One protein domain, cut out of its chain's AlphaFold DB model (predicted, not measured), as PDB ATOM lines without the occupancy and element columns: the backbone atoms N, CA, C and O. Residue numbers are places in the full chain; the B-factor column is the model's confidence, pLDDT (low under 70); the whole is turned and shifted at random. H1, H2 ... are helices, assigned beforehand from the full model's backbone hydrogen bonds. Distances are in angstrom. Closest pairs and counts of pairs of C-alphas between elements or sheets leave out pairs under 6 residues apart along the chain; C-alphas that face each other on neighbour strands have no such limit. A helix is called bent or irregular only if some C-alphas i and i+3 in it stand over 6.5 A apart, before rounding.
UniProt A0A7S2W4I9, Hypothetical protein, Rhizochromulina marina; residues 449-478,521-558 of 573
ATOM      1  N   ALA A 449      97.981  96.078 154.113       90.00
ATOM      2  CA  ALA A 449      96.639  96.638 154.027       90.00
ATOM      3  C   ALA A 449      95.640  95.595 153.522       90.00
ATOM      4  O   ALA A 449      95.989  94.712 152.732       90.00
ATOM      5  N   PRO A 450      94.375  95.665 153.965       91.31
ATOM      6  CA  PRO A 450      93.368  94.746 153.477       91.31
ATOM      7  C   PRO A 450      93.048  95.064 152.003       91.31
ATOM      8  O   PRO A 450      93.092  96.212 151.561       91.31
ATOM      9  N   GLU A 451      92.756  94.027 151.219       86.38
ATOM     10  CA  GLU A 451      92.579  94.120 149.760       86.38
ATOM     11  C   GLU A 451      91.481  95.122 149.351       86.38
ATOM     12  O   GLU A 451      91.598  95.806 148.335       86.38
ATOM     13  N   ASP A 452      90.440  95.267 150.172       92.00
ATOM     14  CA  ASP A 452      89.357  96.238 149.989       92.00
ATOM     15  C   ASP A 452      89.812  97.697 150.131       92.00
ATOM     16  O   ASP A 452      89.194  98.577 149.534       92.00
ATOM     17  N   ALA A 453      90.907  97.954 150.850       92.62
ATOM     18  CA  ALA A 453      91.568  99.255 150.896       92.62
ATOM     19  C   ALA A 453      92.572  99.451 149.748       92.62
ATOM     20  O   ALA A 453      92.832 100.587 149.358       92.62
ATOM     21  N   ILE A 454      93.137  98.370 149.197       93.19
ATOM     22  CA  ILE A 454      94.136  98.444 148.121       93.19
ATOM     23  C   ILE A 454      93.479  98.689 146.756       93.19
ATOM     24  O   ILE A 454      93.904  99.559 145.993       93.19
ATOM     25  N   LEU A 455      92.413  97.946 146.450       92.50
ATOM     26  CA  LEU A 455      91.765  97.969 145.135       92.50
ATOM     27  C   LEU A 455      91.268  99.358 144.689       92.50
ATOM     28  O   LEU A 455      91.463  99.685 143.516       92.50
ATOM     29  N   PRO A 456      90.650 100.198 145.547       95.81
ATOM     30  CA  PRO A 456      90.233 101.539 145.145       95.81
ATOM     31  C   PRO A 456      91.408 102.429 144.724       95.81
ATOM     32  O   PRO A 456      91.300 103.136 143.724       95.81
ATOM     33  N   ALA A 457      92.535 102.349 145.438       95.56
ATOM     34  CA  ALA A 457      93.731 103.134 145.143       95.56
ATOM     35  C   ALA A 457      94.389 102.684 143.834       95.56
ATOM     36  O   ALA A 457      94.688 103.509 142.974       95.56
ATOM     37  N   LEU A 458      94.531 101.368 143.632       95.62
ATOM     38  CA  LEU A 458      95.046 100.813 142.375       95.62
ATOM     39  C   LEU A 458      94.167 101.164 141.182       95.62
ATOM     40  O   LEU A 458      94.673 101.426 140.095       95.62
ATOM     41  N   ARG A 459      92.847 101.178 141.375       95.12
ATOM     42  CA  ARG A 459      91.916 101.593 140.334       95.12
ATOM     43  C   ARG A 459      92.104 103.066 139.975       95.12
ATOM     44  O   ARG A 459      92.197 103.369 138.790       95.12
ATOM     45  N   ALA A 460      92.190 103.949 140.971       95.50
ATOM     46  CA  ALA A 460      92.440 105.373 140.746       95.50
ATOM     47  C   ALA A 460      93.778 105.604 140.023       95.50
ATOM     48  O   ALA A 460      93.841 106.368 139.061       95.50
ATOM     49  N   TRP A 461      94.828 104.882 140.426       96.94
ATOM     50  CA  TRP A 461      96.116 104.901 139.741       96.94
ATOM     51  C   TRP A 461      96.014 104.413 138.290       96.94
ATOM     52  O   TRP A 461      96.505 105.083 137.387       96.94
ATOM     53  N   ALA A 462      95.338 103.292 138.036       95.94
ATOM     54  CA  ALA A 462      95.224 102.717 136.697       95.94
ATOM     55  C   ALA A 462      94.420 103.618 135.746       95.94
ATOM     56  O   ALA A 462      94.790 103.778 134.584       95.94
ATOM     57  N   GLU A 463      93.356 104.259 136.238       95.31
ATOM     58  CA  GLU A 463      92.584 105.252 135.483       95.31
ATOM     59  C   GLU A 463      93.454 106.475 135.119       95.31
ATOM     60  O   GLU A 463      93.439 106.924 133.967       95.31
ATOM     61  N   ALA A 464      94.277 106.970 136.053       94.94
ATOM     62  CA  ALA A 464      95.220 108.062 135.800       94.94
ATOM     63  C   ALA A 464      96.351 107.652 134.839       94.94
ATOM     64  O   ALA A 464      96.724 108.416 133.948       94.94
ATOM     65  N   TYR A 465      96.884 106.438 134.982       95.00
ATOM     66  CA  TYR A 465      97.932 105.883 134.126       95.00
ATOM     67  C   TYR A 465      97.466 105.752 132.671       95.00
ATOM     68  O   TYR A 465      98.110 106.292 131.773       95.00
ATOM     69  N   LEU A 466      96.306 105.130 132.440       93.62
ATOM     70  CA  LEU A 466      95.733 104.974 131.098       93.62
ATOM     71  C   LEU A 466      95.399 106.326 130.458       93.62
ATOM     72  O   LEU A 466      95.610 106.515 129.263       93.62
ATOM     73  N   SER A 467      94.939 107.293 131.255       94.25
ATOM     74  CA  SER A 467      94.695 108.658 130.775       94.25
ATOM     75  C   SER A 467      95.989 109.340 130.305       94.25
ATOM     76  O   SER A 467      95.997 109.994 129.260       94.25
ATOM     77  N   ARG A 468      97.100 109.154 131.036       93.50
ATOM     78  CA  ARG A 468      98.430 109.658 130.647       93.50
ATOM     79  C   ARG A 468      98.947 108.972 129.382       93.50
ATOM     80  O   ARG A 468      99.429 109.662 128.487       93.50
ATOM     81  N   GLU A 469      98.813 107.650 129.272       92.25
ATOM     82  CA  GLU A 469      99.211 106.911 128.066       92.25
ATOM     83  C   GLU A 469      98.390 107.313 126.835       92.25
ATOM     84  O   GLU A 469      98.961 107.514 125.763       92.25
ATOM     85  N   ALA A 470      97.076 107.502 126.978       92.81
ATOM     86  CA  ALA A 470      96.218 107.946 125.883       92.81
ATOM     87  C   ALA A 470      96.632 109.331 125.362       92.81
ATOM     88  O   ALA A 470      96.723 109.540 124.152       92.81
ATOM     89  N   LEU A 471      96.951 110.269 126.260       91.56
ATOM     90  CA  LEU A 471      97.462 111.582 125.865       91.56
ATOM     91  C   LEU A 471      98.856 111.494 125.224       91.56
ATOM     92  O   LEU A 471      99.126 112.163 124.224       91.56
ATOM     93  N   ALA A 472      99.742 110.664 125.781       88.88
ATOM     94  CA  ALA A 472     101.059 110.396 125.213       88.88
ATOM     95  C   ALA A 472     100.943 109.899 123.770       88.88
ATOM     96  O   ALA A 472     101.650 110.369 122.879       88.88
ATOM     97  N   GLN A 473     100.015 108.972 123.532       91.88
ATOM     98  CA  GLN A 473      99.747 108.419 122.217       91.88
ATOM     99  C   GLN A 473      99.156 109.466 121.264       91.88
ATOM    100  O   GLN A 473      99.670 109.615 120.159       91.88
ATOM    101  N   GLN A 474      98.171 110.258 121.700       92.06
ATOM    102  CA  GLN A 474      97.622 111.360 120.896       92.06
ATOM    103  C   GLN A 474      98.693 112.386 120.506       92.06
ATOM    104  O   GLN A 474      98.704 112.871 119.377       92.06
ATOM    105  N   THR A 475      99.619 112.696 121.415       88.81
ATOM    106  CA  THR A 475     100.729 113.623 121.145       88.81
ATOM    107  C   THR A 475     101.687 113.041 120.097       88.81
ATOM    108  O   THR A 475     102.113 113.755 119.190       88.81
ATOM    109  N   ARG A 476     101.979 111.732 120.166       88.12
ATOM    110  CA  ARG A 476     102.806 111.029 119.167       88.12
ATOM    111  C   ARG A 476     102.141 110.991 117.788       88.12
ATOM    112  O   ARG A 476     102.811 111.244 116.791       88.12
ATOM    113  N   GLU A 477     100.840 110.715 117.725       91.81
ATOM    114  CA  GLU A 477     100.076 110.660 116.467       91.81
ATOM    115  C   GLU A 477      99.872 112.059 115.855       91.81
ATOM    116  O   GLU A 477     100.024 112.245 114.648       91.81
ATOM    117  N   GLY A 478      99.608 113.075 116.683       88.81
ATOM    118  CA  GLY A 478      99.466 114.466 116.243       88.81
ATOM    119  C   GLY A 478     100.756 115.057 115.666       88.81
ATOM    120  O   GLY A 478     100.702 115.817 114.697       88.81
ATOM    121  N   ASP A 521      88.172 102.677 128.989       88.94
ATOM    122  CA  ASP A 521      87.641 101.377 128.606       88.94
ATOM    123  C   ASP A 521      87.808 100.388 129.771       88.94
ATOM    124  O   ASP A 521      88.912 100.116 130.255       88.94
ATOM    125  N   LYS A 522      86.681  99.839 130.238       85.50
ATOM    126  CA  LYS A 522      86.645  98.876 131.344       85.50
ATOM    127  C   LYS A 522      87.448  97.618 131.025       85.50
ATOM    128  O   LYS A 522      87.958  96.988 131.952       85.50
ATOM    129  N   GLU A 523      87.561  97.243 129.751       88.44
ATOM    130  CA  GLU A 523      88.365  96.096 129.330       88.44
ATOM    131  C   GLU A 523      89.864  96.382 129.484       88.44
ATOM    132  O   GLU A 523      90.578  95.546 130.041       88.44
ATOM    133  N   GLN A 524      90.325  97.579 129.105       87.56
ATOM    134  CA  GLN A 524      91.719  98.007 129.286       87.56
ATOM    135  C   GLN A 524      92.095  98.103 130.766       87.56
ATOM    136  O   GLN A 524      93.122  97.565 131.179       87.56
ATOM    137  N   LEU A 525      91.225  98.705 131.586       87.88
ATOM    138  CA  LEU A 525      91.414  98.791 133.036       87.88
ATOM    139  C   LEU A 525      91.498  97.399 133.682       87.88
ATOM    140  O   LEU A 525      92.383  97.135 134.494       87.88
ATOM    141  N   SER A 526      90.594  96.489 133.302       85.00
ATOM    142  CA  SER A 526      90.602  95.104 133.783       85.00
ATOM    143  C   SER A 526      91.865  94.357 133.343       85.00
ATOM    144  O   SER A 526      92.452  93.636 134.148       85.00
ATOM    145  N   SER A 527      92.314  94.551 132.098       90.75
ATOM    146  CA  SER A 527      93.540  93.941 131.575       90.75
ATOM    147  C   SER A 527      94.782  94.417 132.329       90.75
ATOM    148  O   SER A 527      95.584  93.587 132.745       90.75
ATOM    149  N   LEU A 528      94.916  95.727 132.567       89.81
ATOM    150  CA  LEU A 528      96.054  96.301 133.293       89.81
ATOM    151  C   LEU A 528      96.100  95.812 134.748       89.81
ATOM    152  O   LEU A 528      97.144  95.389 135.234       89.81
ATOM    153  N   LEU A 529      94.957  95.793 135.440       88.81
ATOM    154  CA  LEU A 529      94.884  95.276 136.810       88.81
ATOM    155  C   LEU A 529      95.170  93.766 136.884       88.81
ATOM    156  O   LEU A 529      95.772  93.308 137.853       88.81
ATOM    157  N   GLN A 530      94.772  92.986 135.871       88.25
ATOM    158  CA  GLN A 530      95.125  91.564 135.776       88.25
ATOM    159  C   GLN A 530      96.618  91.345 135.515       88.25
ATOM    160  O   GLN A 530      97.186  90.378 136.023       88.25
ATOM    161  N   GLU A 531      97.248  92.223 134.733       90.94
ATOM    162  CA  GLU A 531      98.685  92.185 134.463       90.94
ATOM    163  C   GLU A 531      99.503  92.492 135.726       90.94
ATOM    164  O   GLU A 531     100.441  91.759 136.034       90.94
ATOM    165  N   LEU A 532      99.101  93.517 136.487       85.38
ATOM    166  CA  LEU A 532      99.770  93.950 137.722       85.38
ATOM    167  C   LEU A 532      99.558  92.998 138.903       85.38
ATOM    168  O   LEU A 532     100.390  92.926 139.806       85.38
ATOM    169  N   MET A 533      98.460  92.245 138.903       80.50
ATOM    170  CA  MET A 533      98.162  91.232 139.914       80.50
ATOM    171  C   MET A 533      98.220  89.829 139.298       80.50
ATOM    172  O   MET A 533      97.193  89.137 139.243       80.50
ATOM    173  N   PRO A 534      99.396  89.366 138.821       64.75
ATOM    174  CA  PRO A 534      99.484  88.056 138.212       64.75
ATOM    175  C   PRO A 534      99.046  87.005 139.238       64.75
ATOM    176  O   PRO A 534      99.391  87.092 140.418       64.75
ATOM    177  N   PRO A 535      98.347  85.941 138.818       53.47
ATOM    178  CA  PRO A 535      97.739  84.978 139.734       53.47
ATOM    179  C   PRO A 535      98.737  84.340 140.711       53.47
ATOM    180  O   PRO A 535      98.313  83.833 141.742       53.47
ATOM    181  N   LYS A 536     100.046  84.392 140.416       49.91
ATOM    182  CA  LYS A 536     101.154  83.882 141.238       49.91
ATOM    183  C   LYS A 536     101.466  84.708 142.496       49.91
ATOM    184  O   LYS A 536     101.847  84.096 143.490       49.91
ATOM    185  N   THR A 537     101.293  86.032 142.499       48.62
ATOM    186  CA  THR A 537     101.580  86.886 143.677       48.62
ATOM    187  C   THR A 537     100.501  86.770 144.758       48.62
ATOM    188  O   THR A 537     100.772  86.983 145.936       48.62
ATOM    189  N   LEU A 538      99.305  86.301 144.390       46.41
ATOM    190  CA  LEU A 538      98.171  86.093 145.293       46.41
ATOM    191  C   LEU A 538      98.032  84.643 145.806       46.41
ATOM    192  O   LEU A 538      97.003  84.309 146.390       46.41
ATOM    193  N   PHE A 539      99.029  83.758 145.653       42.41
ATOM    194  CA  PHE A 539      98.939  82.340 146.073       42.41
ATOM    195  C   PHE A 539      98.984  82.095 147.597       42.41
ATOM    196  O   PHE A 539      99.415  81.035 148.052       42.41
ATOM    197  N   ASN A 540      98.469  83.020 148.406       47.72
ATOM    198  CA  ASN A 540      98.062  82.698 149.766       47.72
ATOM    199  C   ASN A 540      96.629  82.138 149.729       47.72
ATOM    200  O   ASN A 540      95.747  82.696 149.077       47.72
ATOM    201  N   ALA A 541      96.366  81.017 150.411       43.16
ATOM    202  CA  ALA A 541      95.103  80.263 150.303       43.16
ATOM    203  C   ALA A 541      93.830  81.092 150.606       43.16
ATOM    204  O   ALA A 541      92.734  80.714 150.192       43.16
ATOM    205  N   ARG A 542      93.986  82.238 151.282       47.88
ATOM    206  CA  ARG A 542      92.939  83.225 151.581       47.88
ATOM    207  C   ARG A 542      92.418  83.968 150.337       47.88
ATOM    208  O   ARG A 542      91.228  84.258 150.281       47.88
ATOM    209  N   ASN A 543      93.250  84.174 149.313       47.50
ATOM    210  CA  ASN A 543      92.919  85.013 148.150       47.50
ATOM    211  C   ASN A 543      92.203  84.230 147.026       47.50
ATOM    212  O   ASN A 543      91.518  84.818 146.189       47.50
ATOM    213  N   ARG A 544      92.255  82.883 147.047       46.12
ATOM    214  CA  ARG A 544      91.582  81.999 146.064       46.12
ATOM    215  C   ARG A 544      90.069  82.211 145.970       46.12
ATOM    216  O   ARG A 544      89.508  82.158 144.882       46.12
ATOM    217  N   ALA A 545      89.397  82.425 147.099       50.75
ATOM    218  CA  ALA A 545      87.943  82.600 147.123       50.75
ATOM    219  C   ALA A 545      87.503  84.019 146.715       50.75
ATOM    220  O   ALA A 545      86.323  84.233 146.428       50.75
ATOM    221  N   PHE A 546      88.433  84.981 146.701       51.22
ATOM    222  CA  PHE A 546      88.123  86.401 146.586       51.22
ATOM    223  C   PHE A 546      88.327  86.954 145.173       51.22
ATOM    224  O   PHE A 546      87.423  87.618 144.677       51.22
ATOM    225  N   VAL A 547      89.389  86.566 144.454       50.28
ATOM    226  CA  VAL A 547      89.540  86.889 143.013       50.28
ATOM    227  C   VAL A 547      88.334  86.377 142.213       50.28
ATOM    228  O   VAL A 547      87.788  87.071 141.358       50.28
ATOM    229  N   LEU A 548      87.823  85.198 142.579       50.62
ATOM    230  CA  LEU A 548      86.592  84.641 142.018       50.62
ATOM    231  C   LEU A 548      85.335  85.463 142.355       50.62
ATOM    232  O   LEU A 548      84.393  85.464 141.571       50.62
ATOM    233  N   ARG A 549      85.303  86.186 143.481       53.72
ATOM    234  CA  ARG A 549      84.220  87.129 143.817       53.72
ATOM    235  C   ARG A 549      84.386  88.482 143.132       53.72
ATOM    236  O   ARG A 549      83.384  89.035 142.694       53.72
ATOM    237  N   GLY A 550      85.609  88.995 143.005       54.75
ATOM    238  CA  GLY A 550      85.908  90.264 142.335       54.75
ATOM    239  C   GLY A 550      85.577  90.224 140.844       54.75
ATOM    240  O   GLY A 550      84.853  91.086 140.352       54.75
ATOM    241  N   VAL A 551      85.989  89.159 140.147       53.78
ATOM    242  CA  VAL A 551      85.650  88.938 138.727       53.78
ATOM    243  C   VAL A 551      84.133  88.806 138.530       53.78
ATOM    244  O   VAL A 551      83.577  89.360 137.584       53.78
ATOM    245  N   VAL A 552      83.436  88.144 139.459       56.41
ATOM    246  CA  VAL A 552      81.967  88.013 139.432       56.41
ATOM    247  C   VAL A 552      81.256  89.325 139.790       56.41
ATOM    248  O   VAL A 552      80.163  89.567 139.294       56.41
ATOM    249  N   SER A 553      81.857  90.196 140.605       52.84
ATOM    250  CA  SER A 553      81.272  91.492 140.979       52.84
ATOM    251  C   SER A 553      81.514  92.589 139.934       52.84
ATOM    252  O   SER A 553      80.694  93.500 139.819       52.84
ATOM    253  N   LEU A 554      82.615  92.517 139.176       50.38
ATOM    254  CA  LEU A 554      82.891  93.393 138.029       50.38
ATOM    255  C   LEU A 554      81.999  93.046 136.826       50.38
ATOM    256  O   LEU A 554      81.593  93.934 136.073       50.38
ATOM    257  N   ALA A 555      81.615  91.776 136.693       53.06
ATOM    258  CA  ALA A 555      80.543  91.324 135.815       53.06
ATOM    259  C   ALA A 555      79.174  91.684 136.425       53.06
ATOM    260  O   ALA A 555      78.465  90.844 136.974       53.06
ATOM    261  N   GLY A 556      78.800  92.965 136.374       45.62
ATOM    262  CA  GLY A 556      77.509  93.434 136.883       45.62
ATOM    263  C   GLY A 556      76.306  92.653 136.308       45.62
ATOM    264  O   GLY A 556      76.422  91.996 135.268       45.62
ATOM    265  N   PRO A 557      75.111  92.762 136.927       49.44
ATOM    266  CA  PRO A 557      73.923  91.949 136.613       49.44
ATOM    267  C   PRO A 557      73.398  92.066 135.167       49.44
ATOM    268  O   PRO A 557      72.501  91.321 134.773       49.44
ATOM    269  N   SER A 558      73.943  92.978 134.361       44.09
ATOM    270  CA  SER A 558      73.633  93.170 132.942       44.09
ATOM    271  C   SER A 558      74.501  92.342 131.981       44.09
ATOM    272  O   SER A 558      74.167  92.249 130.799       44.09
TER     273      SER A 558
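This is residues 449 to 478 and 521 to 558 of the 573 residues of the protein "Hypothetical protein" of Rhizochromulina marina (UniProt A0A7S2W4I9). One long straight helix, H1, is crossed steeply by a short helix, H2, which packs on it near its middle, while a second short helix, H3, is set off on the same side of H1 as H2 and touches neither. The last part of H1, residues 467 to 478, sticks out from the rest, and a looping link leads from H2 to H3. The printed part has 68 residues, with three named helices in the order H1, H2, H3 and no named strand; the class is all helix. The whole is loose, with a radius of gyration of the C-alphas of 14.5 A, and elongated, spanning 48 by 29 by 20 A.

H1, residues 451 to 478, touches H2, residues 522 to 532, with residues 458 to 466 alone. The closest C-alphas of the two are those of Ala 462 and Leu 525, 6.6 A apart, and their centres are 10.4 A apart. They run opposite ways at a steep tilt of 68 degrees, only just short of about perpendicular. H3, residues 544 to 554, is apart from H1 and also apart from H2. In H2 every O i to N i+4 pair is within hydrogen-bond range; in H1 22 of 24 such pairs are, and in H3 4 of 7.

H1 begins at C-alpha 451, at (92.579, 94.120, 149.760), and ends at C-alpha 478, at (99.466, 114.466, 116.243), a length of 39.8 A. It is neither bent nor irregular, but only just: C-alphas 453 and 456 are 6.3 A apart. H2 measures 15.4 A from C-alpha 522 to C-alpha 532. H3 measures 16.4 A from C-alpha 544 to C-alpha 554, the latter at (82.891, 93.393, 138.029). H3 is neither bent nor irregular, but only just: C-alphas 544 and 547 are 6.1 A apart.

The two C-alphas farthest apart are those of Gly 478 and Ala 541, at 48.5 A. Residues 467 to 478, which belong to H1, stand free; the body without them has 56 residues and spans 31 by 27 by 19 A. Residues 479 to 520 are not printed, and C-alphas 478 and 521 are 21.5 A apart across this cut, which lies in the link from H1 to H2. The link from H2 to H3, 11 residues, is long. The mean pLDDT of the printed part is 76.1; residues 534 to 558 are under 70, and H3 has a mean of 52, against 93 for H1 and 88 for H2.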